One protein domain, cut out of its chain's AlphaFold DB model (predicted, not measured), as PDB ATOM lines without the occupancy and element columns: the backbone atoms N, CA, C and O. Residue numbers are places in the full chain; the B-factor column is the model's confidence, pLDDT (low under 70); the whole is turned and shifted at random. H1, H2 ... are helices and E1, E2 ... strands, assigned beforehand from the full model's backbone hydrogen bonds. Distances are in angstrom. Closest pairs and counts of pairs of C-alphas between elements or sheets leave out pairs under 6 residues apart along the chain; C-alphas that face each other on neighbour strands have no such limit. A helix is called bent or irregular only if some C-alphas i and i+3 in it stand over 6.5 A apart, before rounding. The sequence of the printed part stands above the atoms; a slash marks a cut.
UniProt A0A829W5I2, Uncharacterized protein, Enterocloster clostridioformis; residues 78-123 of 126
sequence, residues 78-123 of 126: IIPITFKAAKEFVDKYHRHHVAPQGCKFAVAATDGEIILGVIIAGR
ATOM      1  N   ILE A  78     284.545 275.858 219.442       96.31
ATOM      2  CA  ILE A  78     283.587 274.768 219.577       96.31
ATOM      3  C   ILE A  78     282.873 274.939 220.909       96.31
ATOM      4  O   ILE A  78     283.504 274.895 221.965       96.31
ATOM      5  N   ILE A  79     281.559 275.126 220.853       96.50
ATOM      6  CA  ILE A  79     280.718 275.328 222.032       96.50
ATOM      7  C   ILE A  79     279.651 274.230 222.134       96.50
ATOM      8  O   ILE A  79     279.216 273.687 221.110       96.50
ATOM      9  N   PRO A  80     279.205 273.874 223.354       97.38
ATOM     10  CA  PRO A  80     278.026 273.034 223.507       97.38
ATOM     11  C   PRO A  80     276.798 273.753 222.938       97.38
ATOM     12  O   PRO A  80     276.636 274.961 223.101       97.38
ATOM     13  N   ILE A  81     275.901 272.996 222.306       97.81
ATOM     14  CA  ILE A  81     274.626 273.506 221.795       97.81
ATOM     15  C   ILE A  81     273.500 272.549 222.180       97.81
ATOM     16  O   ILE A  81     273.693 271.338 222.301       97.81
ATOM     17  N   THR A  82     272.298 273.085 222.385       97.56
ATOM     18  CA  THR A  82     271.129 272.234 222.625       97.56
ATOM     19  C   THR A  82     270.751 271.481 221.353       97.56
ATOM     20  O   THR A  82     270.870 272.002 220.242       97.56
ATOM     21  N   PHE A  83     270.215 270.269 221.509       96.81
ATOM     22  CA  PHE A  83     269.720 269.500 220.368       96.81
ATOM     23  C   PHE A  83     268.663 270.274 219.566       96.81
ATOM     24  O   PHE A  83     268.674 270.240 218.342       96.81
ATOM     25  N   LYS A  84     267.789 271.027 220.248       96.94
ATOM     26  CA  LYS A  84     266.767 271.860 219.603       96.94
ATOM     27  C   LYS A  84     267.387 272.902 218.662       96.94
ATOM     28  O   LYS A  84     267.025 272.921 217.493       96.94
ATOM     29  N   ALA A  85     268.337 273.701 219.149       97.12
ATOM     30  CA  ALA A  85     268.982 274.736 218.339       97.12
ATOM     31  C   ALA A  85     269.810 274.138 217.187       97.12
ATOM     32  O   ALA A  85     269.815 274.671 216.081       97.12
ATOM     33  N   ALA A  86     270.456 272.988 217.409       96.81
ATOM     34  CA  ALA A  86     271.166 272.288 216.342       96.81
ATOM     35  C   ALA A  86     270.217 271.800 215.233       96.81
ATOM     36  O   ALA A  86     270.547 271.919 214.056       96.81
ATOM     37  N   LYS A  87     269.026 271.293 215.584       95.75
ATOM     38  CA  LYS A  87     268.005 270.930 214.591       95.75
ATOM     39  C   LYS A  87     267.527 272.137 213.792       95.75
ATOM     40  O   LYS A  87     267.495 272.061 212.574       95.75
ATOM     41  N   GLU A  88     267.226 273.246 214.465       96.50
ATOM     42  CA  GLU A  88     266.811 274.493 213.806       96.50
ATOM     43  C   GLU A  88     267.872 274.981 212.807       96.50
ATOM     44  O   GLU A  88     267.533 275.417 211.709       96.50
ATOM     45  N   PHE A  89     269.158 274.847 213.148       96.25
ATOM     46  CA  PHE A  89     270.253 275.143 212.226       96.25
ATOM     47  C   PHE A  89     270.252 274.210 211.004       96.25
ATOM     48  O   PHE A  89     270.362 274.682 209.873       96.25
ATOM     49  N   VAL A  90     270.113 272.894 211.213       94.44
ATOM     50  CA  VAL A  90     270.071 271.908 210.119       94.44
ATOM     51  C   VAL A  90     268.877 272.160 209.199       94.44
ATOM     52  O   VAL A  90     269.076 272.267 207.996       94.44
ATOM     53  N   ASP A  91     267.674 272.333 209.746       93.56
ATOM     54  CA  ASP A  91     266.457 272.580 208.961       93.56
ATOM     55  C   ASP A  91     266.545 273.872 208.135       93.56
ATOM     56  O   ASP A  91     265.952 273.966 207.061       93.56
ATOM     57  N   LYS A  92     267.294 274.871 208.618       94.25
ATOM     58  CA  LYS A  92     267.477 276.147 207.921       94.25
ATOM     59  C   LYS A  92     268.539 276.090 206.821       94.25
ATOM     60  O   LYS A  92     268.335 276.678 205.762       94.25
ATOM     61  N   TYR A  93     269.680 275.447 207.076       92.75
ATOM     62  CA  TYR A  93     270.869 275.586 206.223       92.75
ATOM     63  C   TYR A  93     271.288 274.299 205.498       92.75
ATOM     64  O   TYR A  93     271.989 274.368 204.484       92.75
ATOM     65  N   HIS A  94     270.874 273.117 205.962       89.81
ATOM     66  CA  HIS A  94     271.245 271.858 205.321       89.81
ATOM     67  C   HIS A  94     270.327 271.566 204.128       89.81
ATOM     68  O   HIS A  94     269.143 271.290 204.264       89.81
ATOM     69  N   ARG A  95     270.904 271.565 202.923       89.50
ATOM     70  CA  ARG A  95     270.135 271.449 201.668       89.50
ATOM     71  C   ARG A  95     269.659 270.039 201.300       89.50
ATOM     72  O   ARG A  95     268.852 269.901 200.391       89.50
ATOM     73  N   HIS A  96     270.182 269.002 201.952       86.25
ATOM     74  CA  HIS A  96     269.985 267.614 201.518       86.25
ATOM     75  C   HIS A  96     269.114 266.812 202.485       86.25
ATOM     76  O   HIS A  96     268.322 265.990 202.035       86.25
ATOM     77  N   HIS A  97     269.222 267.054 203.794       84.00
ATOM     78  CA  HIS A  97     268.491 266.300 204.808       84.00
ATOM     79  C   HIS A  97     267.847 267.232 205.830       84.00
ATOM     80  O   HIS A  97     268.445 268.225 206.239       84.00
ATOM     81  N   VAL A  98     266.648 266.851 206.273       88.50
ATOM     82  CA  VAL A  98     265.987 267.456 207.436       88.50
ATOM     83  C   VAL A  98     266.714 267.087 208.727       88.50
ATOM     84  O   VAL A  98     267.474 266.113 208.784       88.50
ATOM     85  N   ALA A  99     266.450 267.841 209.790       91.69
ATOM     86  CA  ALA A  99     267.047 267.593 211.085       91.69
ATOM     87  C   ALA A  99     266.745 266.176 211.624       91.69
ATOM     88  O   ALA A  99     265.617 265.677 211.517       91.69
ATOM     89  N   PRO A 100     267.732 265.506 212.251       92.19
ATOM     90  CA  PRO A 100     267.553 264.158 212.783       92.19
ATOM     91  C   PRO A 100     266.572 264.135 213.965       92.19
ATOM     92  O   PRO A 100     266.383 265.126 214.669       92.19
ATOM     93  N   GLN A 101     265.977 262.968 214.239       91.56
ATOM     94  CA  GLN A 101     264.974 262.805 215.307       91.56
ATOM     95  C   GLN A 101     265.570 262.793 216.725       91.56
ATOM     96  O   GLN A 101     264.888 263.133 217.690       91.56
ATOM     97  N   GLY A 102     266.845 262.423 216.867       91.88
ATOM     98  CA  GLY A 102     267.532 262.362 218.159       91.88
ATOM     99  C   GLY A 102     269.048 262.483 218.033       91.88
ATOM    100  O   GLY A 102     269.610 262.293 216.954       91.88
ATOM    101  N   CYS A 103     269.719 262.750 219.155       94.25
ATOM    102  CA  CYS A 103     271.177 262.786 219.249       94.25
ATOM    103  C   CYS A 103     271.678 262.187 220.568       94.25
ATOM    104  O   CYS A 103     270.951 262.151 221.559       94.25
ATOM    105  N   LYS A 104     272.951 261.784 220.594       95.50
ATOM    106  CA  LYS A 104     273.719 261.580 221.831       95.50
ATOM    107  C   LYS A 104     274.263 262.904 222.356       95.50
ATOM    108  O   LYS A 104     274.168 263.174 223.545       95.50
ATOM    109  N   PHE A 105     274.821 263.716 221.463       96.56
ATOM    110  CA  PHE A 105     275.287 265.063 221.764       96.56
ATOM    111  C   PHE A 105     275.302 265.914 220.493       96.56
ATOM    112  O   PHE A 105     275.274 265.387 219.374       96.56
ATOM    113  N   ALA A 106     275.359 267.226 220.689       97.44
ATOM    114  CA  ALA A 106     275.532 268.200 219.628       97.44
ATOM    115  C   ALA A 106     276.546 269.268 220.056       97.44
ATOM    116  O   ALA A 106     276.605 269.643 221.229       97.44
ATOM    117  N   VAL A 107     277.335 269.747 219.098       98.00
ATOM    118  CA  VAL A 107     278.267 270.870 219.273       98.00
ATOM    119  C   VAL A 107     278.119 271.840 218.111       98.00
ATOM    120  O   VAL A 107     277.674 271.451 217.030       98.00
ATOM    121  N   ALA A 108     278.485 273.097 218.331       97.31
ATOM    122  CA  ALA A 108     278.458 274.128 217.307       97.31
ATOM    123  C   ALA A 108     279.840 274.750 217.119       97.31
ATOM    124  O   ALA A 108     280.587 274.904 218.085       97.31
ATOM    125  N   ALA A 109     280.148 275.111 215.877       96.06
ATOM    126  CA  ALA A 109     281.250 275.995 215.542       96.06
ATOM    127  C   ALA A 109     280.720 277.430 215.483       96.06
ATOM    128  O   ALA A 109     279.700 277.694 214.844       96.06
ATOM    129  N   THR A 110     281.406 278.348 216.152       91.56
ATOM    130  CA  THR A 110     281.057 279.769 216.174       91.56
ATOM    131  C   THR A 110     282.298 280.621 215.972       91.56
ATOM    132  O   THR A 110     283.388 280.249 216.409       91.56
ATOM    133  N   ASP A 111     282.137 281.771 215.327       85.75
ATOM    134  CA  ASP A 111     283.140 282.836 215.339       85.75
ATOM    135  C   ASP A 111     283.054 283.695 216.611       85.75
ATOM    136  O   ASP A 111     283.901 284.558 216.812       85.75
ATOM    137  N   GLY A 112     282.071 283.461 217.489       83.06
ATOM    138  CA  GLY A 112     281.767 284.234 218.693       83.06
ATOM    139  C   GLY A 112     280.552 285.162 218.568       83.06
ATOM    140  O   GLY A 112     280.078 285.638 219.595       83.06
ATOM    141  N   GLU A 113     280.033 285.399 217.360       81.69
ATOM    142  CA  GLU A 113     278.774 286.126 217.124       81.69
ATOM    143  C   GLU A 113     277.696 285.200 216.568       81.69
ATOM    144  O   GLU A 113     276.563 285.194 217.053       81.69
ATOM    145  N   ILE A 114     278.051 284.402 215.560       85.00
ATOM    146  CA  ILE A 114     277.119 283.549 214.834       85.00
ATOM    147  C   ILE A 114     277.508 282.081 214.945       85.00
ATOM    148  O   ILE A 114     278.665 281.713 215.165       85.00
ATOM    149  N   ILE A 115     276.514 281.209 214.794       92.06
ATOM    150  CA  ILE A 115     276.764 279.786 214.583       92.06
ATOM    151  C   ILE A 115     277.062 279.592 213.100       92.06
ATOM    152  O   ILE A 115     276.233 279.923 212.259       92.06
ATOM    153  N   LEU A 116     278.236 279.046 212.801       91.62
ATOM    154  CA  LEU A 116     278.709 278.786 211.439       91.62
ATOM    155  C   LEU A 116     278.373 277.366 210.987       91.62
ATOM    156  O   LEU A 116     278.234 277.081 209.802       91.62
ATOM    157  N   GLY A 117     278.252 276.451 211.947       94.56
ATOM    158  CA  GLY A 117     277.970 275.054 211.677       94.56
ATOM    159  C   GLY A 117     277.639 274.290 212.943       94.56
ATOM    160  O   GLY A 117     277.978 274.704 214.055       94.56
ATOM    161  N   VAL A 118     276.984 273.147 212.773       96.69
ATOM    162  CA  VAL A 118     276.636 272.243 213.870       96.69
ATOM    163  C   VAL A 118     277.046 270.819 213.534       96.69
ATOM    164  O   VAL A 118     276.976 270.384 212.387       96.69
ATOM    165  N   ILE A 119     277.442 270.076 214.560       95.56
ATOM    166  CA  ILE A 119     277.659 268.635 214.498       95.56
ATOM    167  C   ILE A 119     276.628 267.990 215.410       95.56
ATOM    168  O   ILE A 119     276.533 268.328 216.591       95.56
ATOM    169  N   ILE A 120     275.883 267.028 214.870       95.44
ATOM    170  CA  ILE A 120     274.935 266.212 215.625       95.44
ATOM    171  C   ILE A 120     275.387 264.758 215.529       95.44
ATOM    172  O   ILE A 120     275.341 264.152 214.461       95.44
ATOM    173  N   ALA A 121     275.810 264.181 216.652       94.88
ATOM    174  CA  ALA A 121     276.158 262.767 216.727       94.88
ATOM    175  C   ALA A 121     274.926 261.965 217.160       94.88
ATOM    176  O   ALA A 121     274.417 262.140 218.269       94.88
ATOM    177  N   GLY A 122     274.433 261.072 216.304       91.38
ATOM    178  CA  GLY A 122     273.183 260.350 216.541       91.38
ATOM    179  C   GLY A 122     273.056 259.067 215.726       91.38
ATOM    180  O   GLY A 122     274.047 258.503 215.263       91.38
ATOM    181  N   ARG A 123     271.818 258.585 215.585       86.81
ATOM    182  CA  ARG A 123     271.503 257.482 214.671       86.81
ATOM    183  C   ARG A 123     271.617 257.998 213.225       86.81
ATOM    184  O   ARG A 123     271.136 259.101 212.975       86.81
TER     185      ARG A 123
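AT A GLANCE: This is residues 78 to 123 of the 126 residues of an uncharacterized protein of Enterocloster clostridioformis (UniProt A0A829W5I2). A small antiparallel sheet, built mainly of the hairpin E2 and E3 with the short strand E1 beside E2, has one helix, H1, packed over one of its faces, while the other face is bare. H1 crosses the strands at a slant, with most of its close approaches on E3 and E2, and after it a long loop, residues 94 to 104, leads back to the sheet. The printed part has 46 residues, with one named helix and three named strands in the chain order E1, H1, E2, E3; the sheet has the order E1, E2, E3 and is antiparallel throughout. The class is mixed, helices and strands, in two layers, with H1 on one face of the sheet. The whole is compact, with a radius of gyration of the C-alphas of 9.9 A, and the C-alphas span 28 by 23 by 13 A.

HOW THE PARTS SIT: The inner strand of the sheet is E2, residues 105 to 110, and the edge strands are E1, residues 78 to 80, and E3, residues 115 to 121. E2 and E3 form a hairpin. They are antiparallel neighbours, with an angle of 162 degrees between their N-to-C directions. C-alphas 108 and 118, which face each other, are 4.3 A apart. Across this pair, N 119 and O 107 are within hydrogen-bond range at 2.8 A, as are N 109 and O 117 at 2.9 A. E1 and E2 are also antiparallel neighbours, with an angle of 136 degrees between their directions. C-alphas 78 and 109 face each other at 4.8 A, and across this pair N 79 and O 108 are within hydrogen-bond range at 2.9 A, as are N 108 and O 79 at 2.9 A. H1, residues 83 to 93, is on the sheet at a height of 8.2 A over it. It lies over E3, on which 4 of its 11 C-alphas fall, and only just over E2, on which 3 fall. On the local plane its line and that of E3 stand at 60.4 degrees, so that it only just runs across the strands. The closest C-alphas of H1 and E3 are those of Ala 86 and Val 118, 6.0 A apart. The closest C-alphas of H1 and E2 are those of Phe 83 and Ala 106, also 6.0 A apart. In H1 every O i to N i+4 pair is within hydrogen-bond range, and the helix is not bent.

IN THESE COORDINATES: E2 runs from Phe 105 to Thr 110 and measures 16.8 A from first to last C-alpha. E3 runs from Ile 115 to Ala 121 over 17.2 A and ends with C-alpha 121 at (276.158, 262.767, 216.727). E1, at the beginning of the printed part, runs from Ile 78, with its C-alpha at (283.587, 274.768, 219.577), to Pro 80, over 7.0 A. H1 runs from Phe 83, with its C-alpha at (269.720, 269.500, 220.368), to Tyr 93, over 15.4 A.

THE WHOLE: The two C-alphas farthest apart are those of Glu 113, in the link between E2 and E3, and Arg 123, the last printed residue, at 29.7 A. The first and last printed C-alphas, those of Ile 78 and Arg 123, are 21.7 A apart. The links from E1 to H1 and from E2 to E3 are tight, with 2 and 4 residues, and the link from H1 to E2 is long, with 11 residues. The printed part runs from residue 78 to residue 123 of a full chain of 126 residues and has no cut. The mean pLDDT of the printed part is 93.1, and no printed residue is under 70.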